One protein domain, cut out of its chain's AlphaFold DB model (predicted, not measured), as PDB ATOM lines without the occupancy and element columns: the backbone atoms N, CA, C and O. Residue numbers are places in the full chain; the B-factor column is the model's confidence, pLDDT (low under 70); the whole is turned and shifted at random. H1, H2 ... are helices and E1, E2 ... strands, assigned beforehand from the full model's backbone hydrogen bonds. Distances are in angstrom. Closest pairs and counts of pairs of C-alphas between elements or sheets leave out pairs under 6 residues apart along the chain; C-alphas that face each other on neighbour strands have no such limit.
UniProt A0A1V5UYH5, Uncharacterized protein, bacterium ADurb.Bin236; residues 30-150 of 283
ATOM      1  N   ARG A  30     -27.776 -47.544  29.877       81.25
ATOM      2  CA  ARG A  30     -27.993 -46.676  31.050       81.25
ATOM      3  C   ARG A  30     -27.176 -45.389  31.004       81.25
ATOM      4  O   ARG A  30     -27.684 -44.337  31.397       81.25
ATOM      5  N   THR A  31     -25.935 -45.468  30.530       84.62
ATOM      6  CA  THR A  31     -25.066 -44.295  30.357       84.62
ATOM      7  C   THR A  31     -25.658 -43.348  29.317       84.62
ATOM      8  O   THR A  31     -25.854 -42.172  29.610       84.62
ATOM      9  N   SER A  32     -26.086 -43.878  28.167       84.94
ATOM     10  CA  SER A  32     -26.747 -43.095  27.116       84.94
ATOM     11  C   SER A  32     -28.014 -42.383  27.616       84.94
ATOM     12  O   SER A  32     -28.211 -41.199  27.340       84.94
ATOM     13  N   LEU A  33     -28.854 -43.052  28.416       86.44
ATOM     14  CA  LEU A  33     -30.053 -42.435  29.004       86.44
ATOM     15  C   LEU A  33     -29.727 -41.290  29.966       86.44
ATOM     16  O   LEU A  33     -30.464 -40.299  30.036       86.44
ATOM     17  N   ARG A  34     -28.636 -41.436  30.720       84.12
ATOM     18  CA  ARG A  34     -28.165 -40.427  31.666       84.12
ATOM     19  C   ARG A  34     -27.562 -39.228  30.946       84.12
ATOM     20  O   ARG A  34     -27.872 -38.103  31.321       84.12
ATOM     21  N   ASP A  35     -26.818 -39.451  29.871       84.75
ATOM     22  CA  ASP A  35     -26.304 -38.378  29.017       84.75
ATOM     23  C   ASP A  35     -27.438 -37.607  28.335       84.75
ATOM     24  O   ASP A  35     -27.433 -36.376  28.327       84.75
ATOM     25  N   ALA A  36     -28.462 -38.310  27.839       81.88
ATOM     26  CA  ALA A  36     -29.660 -37.682  27.287       81.88
ATOM     27  C   ALA A  36     -30.395 -36.823  28.332       81.88
ATOM     28  O   ALA A  36     -30.823 -35.709  28.027       81.88
ATOM     29  N   PHE A  37     -30.494 -37.303  29.580       83.31
ATOM     30  CA  PHE A  37     -31.032 -36.513  30.689       83.31
ATOM     31  C   PHE A  37     -30.171 -35.280  30.980       83.31
ATOM     32  O   PHE A  37     -30.711 -34.190  31.117       83.31
ATOM     33  N   ASN A  38     -28.846 -35.428  31.043       79.00
ATOM     34  CA  ASN A  38     -27.931 -34.322  31.330       79.00
ATOM     35  C   ASN A  38     -28.006 -33.223  30.260       79.00
ATOM     36  O   ASN A  38     -27.926 -32.046  30.592       79.00
ATOM     37  N   LYS A  39     -28.204 -33.597  28.989       79.62
ATOM     38  CA  LYS A  39     -28.388 -32.646  27.882       79.62
ATOM     39  C   LYS A  39     -29.744 -31.938  27.919       79.62
ATOM     40  O   LYS A  39     -29.806 -30.743  27.657       79.62
ATOM     41  N   ALA A  40     -30.826 -32.659  28.221       75.44
ATOM     42  CA  ALA A  40     -32.183 -32.101  28.201       75.44
ATOM     43  C   ALA A  40     -32.639 -31.483  29.535       75.44
ATOM     44  O   ALA A  40     -33.656 -30.797  29.568       75.44
ATOM     45  N   GLY A  41     -31.965 -31.786  30.646       75.81
ATOM     46  CA  GLY A  41     -32.389 -31.445  32.009       75.81
ATOM     47  C   GLY A  41     -33.607 -32.229  32.520       75.81
ATOM     48  O   GLY A  41     -33.973 -32.105  33.688       75.81
ATOM     49  N   VAL A  42     -34.240 -33.045  31.671       81.75
ATOM     50  CA  VAL A  42     -35.433 -33.843  31.981       81.75
ATOM     51  C   VAL A  42     -35.383 -35.201  31.291       81.75
ATOM     52  O   VAL A  42     -34.775 -35.382  30.238       81.75
ATOM     53  N   ALA A  43     -36.082 -36.171  31.870       81.75
ATOM     54  CA  ALA A  43     -36.336 -37.456  31.249       81.75
ATOM     55  C   ALA A  43     -37.585 -37.348  30.360       81.75
ATOM     56  O   ALA A  43     -38.700 -37.226  30.870       81.75
ATOM     57  N   THR A  44     -37.399 -37.364  29.038       86.94
ATOM     58  CA  THR A  44     -38.500 -37.276  28.065       86.94
ATOM     59  C   THR A  44     -39.054 -38.656  27.748       86.94
ATOM     60  O   THR A  44     -38.343 -39.515  27.233       86.94
ATOM     61  N   PHE A  45     -40.340 -38.851  28.003       87.31
ATOM     62  CA  PHE A  45     -41.077 -40.051  27.640       87.31
ATOM     63  C   PHE A  45     -42.156 -39.712  26.624       87.31
ATOM     64  O   PHE A  45     -42.752 -38.637  26.669       87.31
ATOM     65  N   VAL A  46     -42.403 -40.629  25.701       86.75
ATOM     66  CA  VAL A  46     -43.356 -40.448  24.615       86.75
ATOM     67  C   VAL A  46     -44.190 -41.721  24.484       86.75
ATOM     68  O   VAL A  46     -43.673 -42.836  24.533       86.75
ATOM     69  N   SER A  47     -45.505 -41.567  24.375       84.62
ATOM     70  CA  SER A  47     -46.406 -42.690  24.098       84.62
ATOM     71  C   SER A  47     -46.406 -43.045  22.610       84.62
ATOM     72  O   SER A  47     -45.992 -42.253  21.762       84.62
ATOM     73  N   THR A  48     -46.938 -44.213  22.255       79.75
ATOM     74  CA  THR A  48     -47.161 -44.594  20.845       79.75
ATOM     75  C   THR A  48     -48.121 -43.647  20.116       79.75
ATOM     76  O   THR A  48     -48.102 -43.583  18.893       79.75
ATOM     77  N   SER A  49     -48.913 -42.868  20.859       70.12
ATOM     78  CA  SER A  49     -49.807 -41.825  20.335       70.12
ATOM     79  C   SER A  49     -49.171 -40.434  20.301       70.12
ATOM     80  O   SER A  49     -49.871 -39.436  20.142       70.12
ATOM     81  N   MET A  50     -47.846 -40.361  20.462       83.75
ATOM     82  CA  MET A  50     -47.052 -39.131  20.388       83.75
ATOM     83  C   MET A  50     -47.361 -38.101  21.491       83.75
ATOM     84  O   MET A  50     -46.972 -36.938  21.385       83.75
ATOM     85  N   CYS A  51     -48.002 -38.517  22.590       80.69
ATOM     86  CA  CYS A  51     -48.113 -37.688  23.792       80.69
ATOM     87  C   CYS A  51     -46.778 -37.681  24.537       80.69
ATOM     88  O   CYS A  51     -46.203 -38.743  24.788       80.69
ATOM     89  N   VAL A  52     -46.313 -36.489  24.899       80.75
ATOM     90  CA  VAL A  52     -45.016 -36.264  25.539       80.75
ATOM     91  C   VAL A  52     -45.225 -36.038  27.030       80.75
ATOM     92  O   VAL A  52     -46.059 -35.229  27.429       80.75
ATOM     93  N   ALA A  53     -44.422 -36.708  27.847       79.44
ATOM     94  CA  ALA A  53     -44.355 -36.503  29.281       79.44
ATOM     95  C   ALA A  53     -42.906 -36.267  29.713       79.44
ATOM     96  O   ALA A  53     -41.990 -36.970  29.284       79.44
ATOM     97  N   HIS A  54     -42.698 -35.303  30.604       83.12
ATOM     98  CA  HIS A  54     -41.392 -35.035  31.197       83.12
ATOM     99  C   HIS A  54     -41.373 -35.498  32.649       83.12
ATOM    100  O   HIS A  54     -42.345 -35.326  33.389       83.12
ATOM    101  N   LYS A  55     -40.257 -36.096  33.058       80.69
ATOM    102  CA  LYS A  55     -40.023 -36.539  34.430       80.69
ATOM    103  C   LYS A  55     -38.656 -36.077  34.932       80.69
ATOM    104  O   LYS A  55     -37.745 -35.819  34.149       80.69
ATOM    105  N   GLY A  56     -38.540 -35.958  36.252       72.31
ATOM    106  CA  GLY A  56     -37.325 -35.508  36.927       72.31
ATOM    107  C   GLY A  56     -36.275 -36.607  37.113       72.31
ATOM    108  O   GLY A  56     -36.354 -37.694  36.531       72.31
ATOM    109  N   ALA A  57     -35.296 -36.315  37.969       76.81
ATOM    110  CA  ALA A  57     -34.118 -37.146  38.210       76.81
ATOM    111  C   ALA A  57     -34.431 -38.593  38.651       76.81
ATOM    112  O   ALA A  57     -33.663 -39.517  38.381       76.81
ATOM    113  N   GLN A  58     -35.585 -38.822  39.278       73.06
ATOM    114  CA  GLN A  58     -36.025 -40.146  39.719       73.06
ATOM    115  C   GLN A  58     -36.277 -41.129  38.558       73.06
ATOM    116  O   GLN A  58     -36.325 -42.335  38.777       73.06
ATOM    117  N   HIS A  59     -36.385 -40.626  37.323       79.56
ATOM    118  CA  HIS A  59     -36.588 -41.422  36.112       79.56
ATOM    119  C   HIS A  59     -35.392 -41.371  35.143       79.56
ATOM    120  O   HIS A  59     -35.543 -41.678  33.961       79.56
ATOM    121  N   ILE A  60     -34.191 -40.995  35.608       77.56
ATOM    122  CA  ILE A  60     -32.993 -40.864  34.751       77.56
ATOM    123  C   ILE A  60     -32.731 -42.129  33.931       77.56
ATOM    124  O   ILE A  60     -32.530 -42.027  32.724       77.56
ATOM    125  N   VAL A  61     -32.786 -43.296  34.576       79.75
ATOM    126  CA  VAL A  61     -32.524 -44.609  33.958       79.75
ATOM    127  C   VAL A  61     -33.801 -45.380  33.612       79.75
ATOM    128  O   VAL A  61     -33.726 -46.534  33.205       79.75
ATOM    129  N   SER A  62     -34.980 -44.778  33.800       80.00
ATOM    130  CA  SER A  62     -36.245 -45.420  33.439       80.00
ATOM    131  C   SER A  62     -36.428 -45.393  31.924       80.00
ATOM    132  O   SER A  62     -36.334 -44.335  31.296       80.00
ATOM    133  N   GLU A  63     -36.733 -46.558  31.359       86.25
ATOM    134  CA  GLU A  63     -36.997 -46.739  29.927       86.25
ATOM    135  C   GLU A  63     -38.494 -46.789  29.587       86.25
ATOM    136  O   GLU A  63     -38.881 -46.568  28.443       86.25
ATOM    137  N   LEU A  64     -39.339 -47.043  30.584       84.25
ATOM    138  CA  LEU A  64     -40.785 -47.147  30.452       84.25
ATOM    139  C   LEU A  64     -41.439 -46.614  31.725       84.25
ATOM    140  O   LEU A  64     -40.991 -46.918  32.833       84.25
ATOM    141  N   ILE A  65     -42.490 -45.818  31.560       79.88
ATOM    142  CA  ILE A  65     -43.374 -45.379  32.639       79.88
ATOM    143  C   ILE A  65     -44.826 -45.517  32.189       79.88
ATOM    144  O   ILE A  65     -45.119 -45.475  30.997       79.88
ATOM    145  N   TYR A  66     -45.734 -45.608  33.151       76.75
ATOM    146  CA  TYR A  66     -47.169 -45.587  32.899       76.75
ATOM    147  C   TYR A  66     -47.761 -44.293  33.456       76.75
ATOM    148  O   TYR A  66     -47.464 -43.895  34.585       76.75
ATOM    149  N   ILE A  67     -48.563 -43.606  32.643       71.19
ATOM    150  CA  ILE A  67     -49.326 -42.418  33.043       71.19
ATOM    151  C   ILE A  67     -50.773 -42.685  32.650       71.19
ATOM    152  O   ILE A  67     -51.077 -42.674  31.462       71.19
ATOM    153  N   GLY A  68     -51.635 -42.946  33.639       54.78
ATOM    154  CA  GLY A  68     -53.030 -43.336  33.390       54.78
ATOM    155  C   GLY A  68     -53.119 -44.524  32.430       54.78
ATOM    156  O   GLY A  68     -53.739 -44.400  31.382       54.78
ATOM    157  N   ASP A  69     -52.373 -45.594  32.730       61.16
ATOM    158  CA  ASP A  69     -52.275 -46.855  31.968       61.16
ATOM    159  C   ASP A  69     -51.711 -46.762  30.545       61.16
ATOM    160  O   ASP A  69     -51.429 -47.770  29.898       61.16
ATOM    161  N   ILE A  70     -51.395 -45.554  30.087       72.88
ATOM    162  CA  ILE A  70     -50.696 -45.354  28.827       72.88
ATOM    163  C   ILE A  70     -49.198 -45.543  29.058       72.88
ATOM    164  O   ILE A  70     -48.545 -44.766  29.770       72.88
ATOM    165  N   ALA A  71     -48.644 -46.551  28.390       77.06
ATOM    166  CA  ALA A  71     -47.210 -46.765  28.291       77.06
ATOM    167  C   ALA A  71     -46.541 -45.572  27.589       77.06
ATOM    168  O   ALA A  71     -46.806 -45.274  26.420       77.06
ATOM    169  N   HIS A  72     -45.644 -44.902  28.304       82.81
ATOM    170  CA  HIS A  72     -44.754 -43.894  27.753       82.81
ATOM    171  C   HIS A  72     -43.328 -44.437  27.777       82.81
ATOM    172  O   HIS A  72     -42.746 -44.678  28.838       82.81
ATOM    173  N   TYR A  73     -42.762 -44.615  26.591       88.50
ATOM    174  CA  TYR A  73     -41.409 -45.111  26.406       88.50
ATOM    175  C   TYR A  73     -40.429 -43.955  26.459       88.50
ATOM    176  O   TYR A  73     -40.723 -42.837  26.031       88.50
ATOM    177  N   ARG A  74     -39.241 -44.213  26.988       92.56
ATOM    178  CA  ARG A  74     -38.163 -43.236  26.998       92.56
ATOM    179  C   ARG A  74     -37.804 -42.879  25.561       92.56
ATOM    180  O   ARG A  74     -37.593 -43.760  24.726       92.56
ATOM    181  N   LEU A  75     -37.727 -41.580  25.277       91.75
ATOM    182  CA  LEU A  75     -37.272 -41.106  23.982       91.75
ATOM    183  C   LEU A  75     -35.814 -41.533  23.797       91.75
ATOM    184  O   LEU A  75     -34.928 -41.097  24.527       91.75
ATOM    185  N   THR A  76     -35.597 -42.426  22.839       93.00
ATOM    186  CA  THR A  76     -34.293 -42.944  22.419       93.00
ATOM    187  C   THR A  76     -34.239 -42.923  20.892       93.00
ATOM    188  O   THR A  76     -35.302 -42.904  20.263       93.00
ATOM    189  N   PRO A  77     -33.051 -42.989  20.263       93.12
ATOM    190  CA  PRO A  77     -32.957 -43.068  18.805       93.12
ATOM    191  C   PRO A  77     -33.740 -44.252  18.220       93.12
ATOM    192  O   PRO A  77     -34.420 -44.109  17.206       93.12
ATOM    193  N   LEU A  78     -33.724 -45.406  18.899       91.31
ATOM    194  CA  LEU A  78     -34.497 -46.579  18.487       91.31
ATOM    195  C   LEU A  78     -36.009 -46.318  18.539       91.31
ATOM    196  O   LEU A  78     -36.724 -46.685  17.607       91.31
ATOM    197  N   PHE A  79     -36.497 -45.697  19.617       92.62
ATOM    198  CA  PHE A  79     -37.921 -45.399  19.741       92.62
ATOM    199  C   PHE A  79     -38.371 -44.314  18.757       92.62
ATOM    200  O   PHE A  79     -39.438 -44.430  18.160       92.62
ATOM    201  N   TRP A  80     -37.534 -43.303  18.518       93.50
ATOM    202  CA  TRP A  80     -37.766 -42.323  17.462       93.50
ATOM    203  C   TRP A  80     -37.929 -42.998  16.094       93.50
ATOM    204  O   TRP A  80     -38.907 -42.738  15.399       93.50
ATOM    205  N   ALA A  81     -37.027 -43.914  15.730       92.81
ATOM    206  CA  ALA A  81     -37.108 -44.608  14.450       92.81
ATOM    207  C   ALA A  81     -38.403 -45.433  14.305       92.81
ATOM    208  O   ALA A  81     -38.985 -45.492  13.221       92.81
ATOM    209  N   TYR A  82     -38.908 -46.004  15.406       92.94
ATOM    210  CA  TYR A  82     -40.238 -46.616  15.435       92.94
ATOM    211  C   TYR A  82     -41.357 -45.595  15.175       92.94
ATOM    212  O   TYR A  82     -42.233 -45.865  14.354       92.94
ATOM    213  N   LEU A  83     -41.331 -44.431  15.835       91.62
ATOM    214  CA  LEU A  83     -42.329 -43.373  15.630       91.62
ATOM    215  C   LEU A  83     -42.314 -42.856  14.189       91.62
ATOM    216  O   LEU A  83     -43.378 -42.690  13.597       91.62
ATOM    217  N   ARG A  84     -41.127 -42.671  13.602       90.31
ATOM    218  CA  ARG A  84     -40.961 -42.288  12.195       90.31
ATOM    219  C   ARG A  84     -41.560 -43.333  11.261       90.31
ATOM    220  O   ARG A  84     -42.393 -42.990  10.430       90.31
ATOM    221  N   HIS A  85     -41.230 -44.608  11.460       87.81
ATOM    222  CA  HIS A  85     -41.818 -45.705  10.692       87.81
ATOM    223  C   HIS A  85     -43.350 -45.775  10.846       87.81
ATOM    224  O   HIS A  85     -44.067 -46.050   9.884       87.81
ATOM    225  N   ALA A  86     -43.881 -45.540  12.050       85.56
ATOM    226  CA  ALA A  86     -45.323 -45.486  12.283       85.56
ATOM    227  C   ALA A  86     -45.972 -44.301  11.547       85.56
ATOM    228  O   ALA A  86     -47.032 -44.467  10.945       85.56
ATOM    229  N   PHE A  87     -45.316 -43.143  11.531       88.31
ATOM    230  CA  PHE A  87     -45.778 -41.963  10.807       88.31
ATOM    231  C   PHE A  87     -45.707 -42.124   9.286       88.31
ATOM    232  O   PHE A  87     -46.630 -41.700   8.604       88.31
ATOM    233  N   ASP A  88     -44.719 -42.831   8.737       86.62
ATOM    234  CA  ASP A  88     -44.676 -43.136   7.297       86.62
ATOM    235  C   ASP A  88     -45.882 -43.981   6.852       86.62
ATOM    236  O   ASP A  88     -46.351 -43.884   5.716       86.62
ATOM    237  N   ASN A  89     -46.438 -44.801   7.751       83.31
ATOM    238  CA  ASN A  89     -47.714 -45.474   7.497       83.31
ATOM    239  C   ASN A  89     -48.881 -44.478   7.466       83.31
ATOM    240  O   ASN A  89     -49.787 -44.648   6.653       83.31
ATOM    241  N   ALA A  90     -48.851 -43.448   8.318       77.88
ATOM    242  CA  ALA A  90     -49.837 -42.369   8.329       77.88
ATOM    243  C   ALA A  90     -49.771 -41.525   7.050       77.88
ATOM    244  O   ALA A  90     -50.809 -41.249   6.454       77.88
ATOM    245  N   THR A  91     -48.565 -41.187   6.579       81.88
ATOM    246  CA  THR A  91     -48.352 -40.495   5.300       81.88
ATOM    247  C   THR A  91     -48.952 -41.295   4.150       81.88
ATOM    248  O   THR A  91     -49.797 -40.776   3.427       81.88
ATOM    249  N   ARG A  92     -48.634 -42.594   4.051       84.44
ATOM    250  CA  ARG A  92     -49.215 -43.474   3.022       84.44
ATOM    251  C   ARG A  92     -50.738 -43.590   3.120       84.44
ATOM    252  O   ARG A  92     -51.413 -43.705   2.102       84.44
ATOM    253  N   ALA A  93     -51.297 -43.570   4.331       76.38
ATOM    254  CA  ALA A  93     -52.745 -43.583   4.528       76.38
ATOM    255  C   ALA A  93     -53.402 -42.272   4.064       76.38
ATOM    256  O   ALA A  93     -54.467 -42.321   3.452       76.38
ATOM    257  N   CYS A  94     -52.761 -41.126   4.301       76.19
ATOM    258  CA  CYS A  94     -53.214 -39.827   3.804       76.19
ATOM    259  C   CYS A  94     -53.158 -39.764   2.271       76.19
ATOM    260  O   CYS A  94     -54.131 -39.363   1.640       76.19
ATOM    261  N   GLU A  95     -52.063 -40.228   1.663       83.44
ATOM    262  CA  GLU A  95     -51.906 -40.313   0.201       83.44
ATOM    263  C   GLU A  95     -52.954 -41.233  -0.445       83.44
ATOM    264  O   GLU A  95     -53.417 -40.984  -1.558       83.44
ATOM    265  N   ALA A  96     -53.365 -42.282   0.272       86.38
ATOM    266  CA  ALA A  96     -54.427 -43.196  -0.137       86.38
ATOM    267  C   ALA A  96     -55.845 -42.709   0.224       86.38
ATOM    268  O   ALA A  96     -56.789 -43.490   0.093       86.38
ATOM    269  N   TRP A  97     -56.006 -41.470   0.706       82.62
ATOM    270  CA  TRP A  97     -57.286 -40.880   1.133       82.62
ATOM    271  C   TRP A  97     -58.005 -41.651   2.253       82.62
ATOM    272  O   TRP A  97     -59.213 -41.521   2.440       82.62
ATOM    273  N   LYS A  98     -57.265 -42.464   3.017       74.69
ATOM    274  CA  LYS A  98     -57.758 -43.212   4.187       74.69
ATOM    275  C   LYS A  98     -57.625 -42.432   5.496       74.69
ATOM    276  O   LYS A  98     -58.157 -42.863   6.514       74.69
ATOM    277  N   LEU A  99     -56.883 -41.331   5.469       75.69
ATOM    278  CA  LEU A  99     -56.683 -40.405   6.575       75.69
ATOM    279  C   LEU A  99     -56.984 -39.001   6.059       75.69
ATOM    280  O   LEU A  99     -56.525 -38.634   4.976       75.69
ATOM    281  N   ASP A 100     -57.757 -38.227   6.811       81.19
ATOM    282  CA  ASP A 100     -58.046 -36.852   6.432       81.19
ATOM    283  C   ASP A 100     -56.822 -35.946   6.664       81.19
ATOM    284  O   ASP A 100     -55.982 -36.180   7.541       81.19
ATOM    285  N   GLY A 101     -56.727 -34.878   5.872       71.88
ATOM    286  CA  GLY A 101     -55.585 -33.967   5.923       71.88
ATOM    287  C   GLY A 101     -55.449 -33.206   7.247       71.88
ATOM    288  O   GLY A 101     -54.334 -32.821   7.608       71.88
ATOM    289  N   SER A 102     -56.541 -33.003   7.992       77.94
ATOM    290  CA  SER A 102     -56.492 -32.295   9.277       77.94
ATOM    291  C   SER A 102     -55.867 -33.171  10.366       77.94
ATOM    292  O   SER A 102     -54.917 -32.743  11.022       77.94
ATOM    293  N   THR A 103     -56.270 -34.440  10.448       78.19
ATOM    294  CA  THR A 103     -55.657 -35.432  11.339       78.19
ATOM    295  C   THR A 103     -54.193 -35.674  10.979       78.19
ATOM    296  O   THR A 103     -53.343 -35.751  11.865       78.19
ATOM    297  N   TYR A 104     -53.857 -35.736   9.685       80.00
ATOM    298  CA  TYR A 104     -52.460 -35.834   9.252       80.00
ATOM    299  C   TYR A 104     -51.621 -34.629   9.706       80.00
ATOM    300  O   TYR A 104     -50.502 -34.807  10.184       80.00
ATOM    301  N   SER A 105     -52.169 -33.416   9.604       76.69
ATOM    302  CA  SER A 105     -51.481 -32.188  10.022       76.69
ATOM    303  C   SER A 105     -51.229 -32.157  11.533       76.69
ATOM    304  O   SER A 105     -50.118 -31.840  11.956       76.69
ATOM    305  N   GLU A 106     -52.206 -32.568  12.350       84.00
ATOM    306  CA  GLU A 106     -52.009 -32.708  13.802       84.00
ATOM    307  C   GLU A 106     -50.917 -33.735  14.140       84.00
ATOM    308  O   GLU A 106     -50.093 -33.517  15.031       84.00
ATOM    309  N   LEU A 107     -50.898 -34.873  13.436       82.56
ATOM    310  CA  LEU A 107     -49.866 -35.894  13.623       82.56
ATOM    311  C   LEU A 107     -48.485 -35.378  13.220       82.56
ATOM    312  O   LEU A 107     -47.513 -35.635  13.933       82.56
ATOM    313  N   LEU A 108     -48.405 -34.631  12.116       83.19
ATOM    314  CA  LEU A 108     -47.172 -34.009  11.648       83.19
ATOM    315  C   LEU A 108     -46.621 -33.032  12.695       83.19
ATOM    316  O   LEU A 108     -45.441 -33.091  13.029       83.19
ATOM    317  N   GLU A 109     -47.472 -32.193  13.284       80.12
ATOM    318  CA  GLU A 109     -47.057 -31.267  14.341       80.12
ATOM    319  C   GLU A 109     -46.482 -32.014  15.558       80.12
ATOM    320  O   GLU A 109     -45.391 -31.693  16.050       80.12
ATOM    321  N   ARG A 110     -47.178 -33.063  16.020       85.50
ATOM    322  CA  ARG A 110     -46.735 -33.867  17.171       85.50
ATOM    323  C   ARG A 110     -45.404 -34.559  16.896       85.50
ATOM    324  O   ARG A 110     -44.505 -34.492  17.741       85.50
ATOM    325  N   ILE A 111     -45.243 -35.191  15.730       87.44
ATOM    326  CA  ILE A 111     -43.992 -35.883  15.406       87.44
ATOM    327  C   ILE A 111     -42.833 -34.907  15.191       87.44
ATOM    328  O   ILE A 111     -41.733 -35.182  15.666       87.44
ATOM    329  N   SER A 112     -43.061 -33.740  14.578       81.69
ATOM    330  CA  SER A 112     -42.037 -32.698  14.427       81.69
ATOM    331  C   SER A 112     -41.545 -32.181  15.778       81.69
ATOM    332  O   SER A 112     -40.340 -32.004  15.978       81.69
ATOM    333  N   ARG A 113     -42.446 -32.003  16.754       83.12
ATOM    334  CA  ARG A 113     -42.056 -31.652  18.125       83.12
ATOM    335  C   ARG A 113     -41.151 -32.723  18.739       83.12
ATOM    336  O   ARG A 113     -40.132 -32.389  19.345       83.12
ATOM    337  N   ILE A 114     -41.503 -34.000  18.579       88.56
ATOM    338  CA  ILE A 114     -40.708 -35.127  19.093       88.56
ATOM    339  C   ILE A 114     -39.349 -35.212  18.400       88.56
ATOM    340  O   ILE A 114     -38.344 -35.420  19.079       88.56
ATOM    341  N   TYR A 115     -39.296 -34.982  17.088       85.56
ATOM    342  CA  TYR A 115     -38.056 -34.953  16.319       85.56
ATOM    343  C   TYR A 115     -37.068 -33.926  16.871       85.56
ATOM    344  O   TYR A 115     -35.919 -34.259  17.147       85.56
ATOM    345  N   ASN A 116     -37.530 -32.698  17.125       80.12
ATOM    346  CA  ASN A 116     -36.688 -31.642  17.687       80.12
ATOM    347  C   ASN A 116     -36.141 -32.026  19.069       80.12
ATOM    348  O   ASN A 116     -34.969 -31.794  19.363       80.12
ATOM    349  N   MET A 117     -36.956 -32.672  19.910       83.19
ATOM    350  CA  MET A 117     -36.488 -33.194  21.199       83.19
ATOM    351  C   MET A 117     -35.440 -34.298  21.033       83.19
ATOM    352  O   MET A 117     -34.451 -34.316  21.767       83.19
ATOM    353  N   ALA A 118     -35.633 -35.194  20.067       83.75
ATOM    354  CA  ALA A 118     -34.703 -36.274  19.776       83.75
ATOM    355  C   ALA A 118     -33.360 -35.729  19.252       83.75
ATOM    356  O   ALA A 118     -32.304 -36.144  19.731       83.75
ATOM    357  N   LEU A 119     -33.393 -34.734  18.359       79.56
ATOM    358  CA  LEU A 119     -32.205 -34.034  17.866       79.56
ATOM    359  C   LEU A 119     -31.422 -33.352  18.990       79.56
ATOM    360  O   LEU A 119     -30.204 -33.491  19.045       79.56
ATOM    361  N   MET A 120     -32.099 -32.663  19.914       76.00
ATOM    362  CA  MET A 120     -31.423 -32.015  21.046       76.00
ATOM    363  C   MET A 120     -30.734 -33.023  21.980       76.00
ATOM    364  O   MET A 120     -29.668 -32.736  22.522       76.00
ATOM    365  N   GLN A 121     -31.321 -34.207  22.178       83.69
ATOM    366  CA  GLN A 121     -30.790 -35.215  23.105       83.69
ATOM    367  C   GLN A 121     -29.668 -36.061  22.493       83.69
ATOM    368  O   GLN A 121     -28.663 -36.340  23.155       83.69
ATOM    369  N   PHE A 122     -29.817 -36.455  21.230       82.38
ATOM    370  CA  PHE A 122     -28.973 -37.478  20.604       82.38
ATOM    371  C   PHE A 122     -28.172 -36.962  19.405       82.38
ATOM    372  O   PHE A 122     -27.167 -37.563  19.046       82.38
ATOM    373  N   GLY A 123     -28.544 -35.818  18.833       79.38
ATOM    374  CA  GLY A 123     -27.919 -35.291  17.623       79.38
ATOM    375  C   GLY A 123     -28.392 -35.994  16.350       79.38
ATOM    376  O   GLY A 123     -28.999 -37.062  16.366       79.38
ATOM    377  N   GLU A 124     -28.122 -35.366  15.210       81.62
ATOM    378  CA  GLU A 124     -28.641 -35.799  13.909       81.62
ATOM    379  C   GLU A 124     -28.068 -37.146  13.439       81.62
ATOM    380  O   GLU A 124     -28.777 -37.949  12.833       81.62
ATOM    381  N   THR A 125     -26.795 -37.415  13.734       87.00
ATOM    382  CA  THR A 125     -26.095 -38.634  13.299       87.00
ATOM    383  C   THR A 125     -26.730 -39.894  13.873       87.00
ATOM    384  O   THR A 125     -27.003 -40.843  13.136       87.00
ATOM    385  N   ASP A 126     -27.011 -39.884  15.174       86.88
ATOM    386  CA  ASP A 126     -27.535 -41.040  15.899       86.88
ATOM    387  C   ASP A 126     -28.985 -41.310  15.502       86.88
ATOM    388  O   ASP A 126     -29.387 -42.460  15.313       86.88
ATOM    389  N   ILE A 127     -29.751 -40.237  15.301       89.62
ATOM    390  CA  ILE A 127     -31.129 -40.299  14.830       89.62
ATOM    391  C   ILE A 127     -31.208 -40.905  13.424       89.62
ATOM    392  O   ILE A 127     -31.919 -41.892  13.230       89.62
ATOM    393  N   LYS A 128     -30.417 -40.408  12.465       87.88
ATOM    394  CA  LYS A 128     -30.391 -40.964  11.101       87.88
ATOM    395  C   LYS A 128     -29.877 -42.403  11.061       87.88
ATOM    396  O   LYS A 128     -30.411 -43.228  10.323       87.88
ATOM    397  N   SER A 129     -28.862 -42.732  11.861       90.75
ATOM    398  CA  SER A 129     -28.350 -44.105  11.955       90.75
ATOM    399  C   SER A 129     -29.408 -45.074  12.499       90.75
ATOM    400  O   SER A 129     -29.561 -46.200  12.005       90.75
ATOM    401  N   ALA A 130     -30.187 -44.635  13.491       91.50
ATOM    402  CA  ALA A 130     -31.286 -45.420  14.034       91.50
ATOM    403  C   ALA A 130     -32.400 -45.634  13.001       91.50
ATOM    404  O   ALA A 130     -32.854 -46.766  12.861       91.50
ATOM    405  N   GLU A 131     -32.781 -44.602  12.242       88.44
ATOM    406  CA  GLU A 131     -33.753 -44.712  11.144       88.44
ATOM    407  C   GLU A 131     -33.302 -45.716  10.073       88.44
ATOM    408  O   GLU A 131     -34.051 -46.625   9.723       88.44
ATOM    409  N   GLN A 132     -32.056 -45.613   9.600       90.75
ATOM    410  CA  GLN A 132     -31.513 -46.485   8.548       90.75
ATOM    411  C   GLN A 132     -31.405 -47.950   8.974       90.75
ATOM    412  O   GLN A 132     -31.549 -48.861   8.160       90.75
ATOM    413  N   SER A 133     -31.115 -48.190  10.251       90.19
ATOM    414  CA  SER A 133     -30.940 -49.539  10.785       90.19
ATOM    415  C   SER A 133     -32.211 -50.104  11.429       90.19
ATOM    416  O   SER A 133     -32.175 -51.220  11.965       90.19
ATOM    417  N   PHE A 134     -33.320 -49.361  11.415       90.31
ATOM    418  CA  PHE A 134     -34.558 -49.750  12.074       90.31
ATOM    419  C   PHE A 134     -35.192 -50.980  11.427       90.31
ATOM    420  O   PHE A 134     -35.286 -51.100  10.209       90.31
ATOM    421  N   THR A 135     -35.693 -51.887  12.266       82.44
ATOM    422  CA  THR A 135     -36.607 -52.944  11.830       82.44
ATOM    423  C   THR A 135     -37.699 -53.149  12.882       82.44
ATOM    424  O   THR A 135     -37.413 -53.062  14.083       82.44
ATOM    425  N   PRO A 136     -38.937 -53.511  12.489       80.81
ATOM    426  CA  PRO A 136     -39.998 -53.825  13.448       80.81
ATOM    427  C   PRO A 136     -39.610 -54.926  14.449       80.81
ATOM    428  O   PRO A 136     -39.995 -54.876  15.615       80.81
ATOM    429  N   ALA A 137     -38.785 -55.890  14.025       77.12
ATOM    430  CA  ALA A 137     -38.270 -56.950  14.891       77.12
ATOM    431  C   ALA A 137     -37.336 -56.420  15.996       77.12
ATOM    432  O   ALA A 137     -37.398 -56.904  17.127       77.12
ATOM    433  N   LYS A 138     -36.499 -55.410  15.702       83.12
ATOM    434  CA  LYS A 138     -35.661 -54.751  16.718       83.12
ATOM    435  C   LYS A 138     -36.518 -54.079  17.786       83.12
ATOM    436  O   LYS A 138     -36.230 -54.241  18.970       83.12
ATOM    437  N   TRP A 139     -37.572 -53.376  17.373       85.56
ATOM    438  CA  TRP A 139     -38.500 -52.744  18.310       85.56
ATOM    439  C   TRP A 139     -39.255 -53.773  19.153       85.56
ATOM    440  O   TRP A 139     -39.254 -53.679  20.376       85.56
ATOM    441  N   LYS A 140     -39.808 -54.819  18.526       79.31
ATOM    442  CA  LYS A 140     -40.501 -55.904  19.235       79.31
ATOM    443  C   LYS A 140     -39.626 -56.520  20.332       79.31
ATOM    444  O   LYS A 140     -40.055 -56.619  21.476       79.31
ATOM    445  N   ARG A 141     -38.374 -56.854  20.001       78.12
ATOM    446  CA  ARG A 141     -37.409 -57.402  20.965       78.12
ATOM    447  C   ARG A 141     -37.101 -56.426  22.106       78.12
ATOM    448  O   ARG A 141     -36.873 -56.854  23.235       78.12
ATOM    449  N   HIS A 142     -37.066 -55.124  21.824       83.81
ATOM    450  CA  HIS A 142     -36.887 -54.103  22.854       83.81
ATOM    451  C   HIS A 142     -38.077 -54.076  23.824       83.81
ATOM    452  O   HIS A 142     -37.854 -54.093  25.032       83.81
ATOM    453  N   CYS A 143     -39.315 -54.127  23.322       78.94
ATOM    454  CA  CYS A 143     -40.512 -54.213  24.165       78.94
ATOM    455  C   CYS A 143     -40.534 -55.484  25.022       78.94
ATOM    456  O   CYS A 143     -40.798 -55.406  26.217       78.94
ATOM    457  N   GLU A 144     -40.204 -56.642  24.443       76.44
ATOM    458  CA  GLU A 144     -40.128 -57.916  25.178       76.44
ATOM    459  C   GLU A 144     -39.127 -57.842  26.339       76.44
ATOM    460  O   GLU A 144     -39.418 -58.297  27.442       76.44
ATOM    461  N   ARG A 145     -37.965 -57.210  26.123       80.94
ATOM    462  CA  ARG A 145     -36.973 -56.976  27.183       80.94
ATOM    463  C   ARG A 145     -37.520 -56.064  28.285       80.94
ATOM    464  O   ARG A 145     -37.308 -56.353  29.459       80.94
ATOM    465  N   LEU A 146     -38.207 -54.978  27.927       78.38
ATOM    466  CA  LEU A 146     -38.810 -54.074  28.914       78.38
ATOM    467  C   LEU A 146     -39.866 -54.790  29.765       78.38
ATOM    468  O   LEU A 146     -39.901 -54.592  30.976       78.38
ATOM    469  N   ALA A 147     -40.652 -55.678  29.150       66.50
ATOM    470  CA  ALA A 147     -41.595 -56.545  29.854       66.50
ATOM    471  C   ALA A 147     -40.891 -57.530  30.810       66.50
ATOM    472  O   ALA A 147     -41.362 -57.747  31.919       66.50
ATOM    473  N   GLN A 148     -39.739 -58.091  30.423       61.00
ATOM    474  CA  GLN A 148     -38.964 -59.028  31.256       61.00
ATOM    475  C   GLN A 148     -38.232 -58.358  32.436       61.00
ATOM    476  O   GLN A 148     -37.962 -59.013  33.442       61.00
ATOM    477  N   GLY A 149     -37.881 -57.072  32.320       49.41
ATOM    478  CA  GLY A 149     -37.199 -56.297  33.369       49.41
ATOM    479  C   GLY A 149     -38.124 -55.759  34.466       49.41
ATOM    480  O   GLY A 149     -37.652 -55.388  35.545       49.41
ATOM    481  N   ALA A 150     -39.437 -55.742  34.223       44.66
ATOM    482  CA  ALA A 150     -40.440 -55.512  35.250       44.66
ATOM    483  C   ALA A 150     -40.563 -56.790  36.090       44.66
ATOM    484  O   ALA A 150     -41.267 -57.728  35.728       44.66
TER     485      ALA A 150
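This is residues 30 to 150 of the 283 residues of an uncharacterized protein of bacterium ADurb.Bin236 (UniProt A0A1V5UYH5). A small curled sheet of four strands lies at one end of a long helical hairpin, H2 and H3, whose turn at residues 96 to 100 reaches away from the sheet. H4 crosses the sheet end of the hairpin, H5 runs from the first turns of H2 towards the edge strand E3, and H1 packs on the last residues of H3. The printed part has 121 residues, with five named helices and four named strands in the order H1 E1 E2 E3 E4 H2 H3 H4 H5; the sheet runs E2 E1 E4 E3, all antiparallel. The class is mixed, helices and strands. The whole is compact, with a radius of gyration of the C-alphas of 14.6 A and spans of 44 by 32 by 29 A.

In the strongly twisted sheet, E1, residues 43 to 47, is an inner strand beside E2, residues 52 to 55; they form a hairpin, with N 45 and O 53 2.8 A apart, within hydrogen-bond range. On the other side of E1 is E4, residues 70 to 74, with N 46 and O 73 at 2.8 A, within hydrogen-bond range. E4 forms a hairpin with E3, residues 64 to 67, where N 72 and O 65, at 2.8 A, are within hydrogen-bond range. H2, residues 77 to 95, is the hub, touching three helices; it only grazes the sheet, with residues 79 to 83. H2 and H3, residues 101 to 122, touch as a helical hairpin, at a shallow tilt of 19 degrees, opposite ways; their closest C-alphas, of Cys 94 and Gly 101, are 6.7 A apart. H3 too only grazes the sheet, with residues 110 to 121. With residues 77 to 84 alone, H2 touches H4, residues 124 to 133, at a steep tilt of 69 degrees, only just short of about perpendicular; the closest C-alphas, of Ala 81 and Glu 131, are 4.7 A apart. H5, residues 136 to 149, touches H2 with its residues 136 to 139 alone, at a steep tilt of 47 degrees; the closest C-alphas, of Tyr 82 and Trp 139, are 7.0 A apart. H5 only grazes the sheet, with residues 143 to 147, and is only just on it, with 5 pairs of C-alphas within 10 A. H1, residues 30 to 40, touches residues 120 to 122 of H3, about perpendicular at 73 degrees, the closest C-alphas being those of Ala 36 and Gln 121, 5.0 A apart. H1 also only grazes the sheet, with residues 33 to 37. H1 and H2 are apart, and so are H3 and H5. In H1, H2, H3, H4 and H5 every O i to N i+4 pair is within hydrogen-bond range.

H3 is 30.6 A long, H2 26.7 A, H5 20.3 A. E1 measures 13.4 A and E4 12.8 A. H1 begins at C-alpha 30, (-27.993, -46.676, 31.050), and H5 ends at C-alpha 149, (-37.199, -56.297, 33.369).

The two C-alphas farthest apart, of Gln 58 and Trp 97, are 44.1 A apart. The printed part has no cut, and no link is long. The mean pLDDT of the printed part is 81.5; residues 68 to 69 and 147 to 150 are under 70.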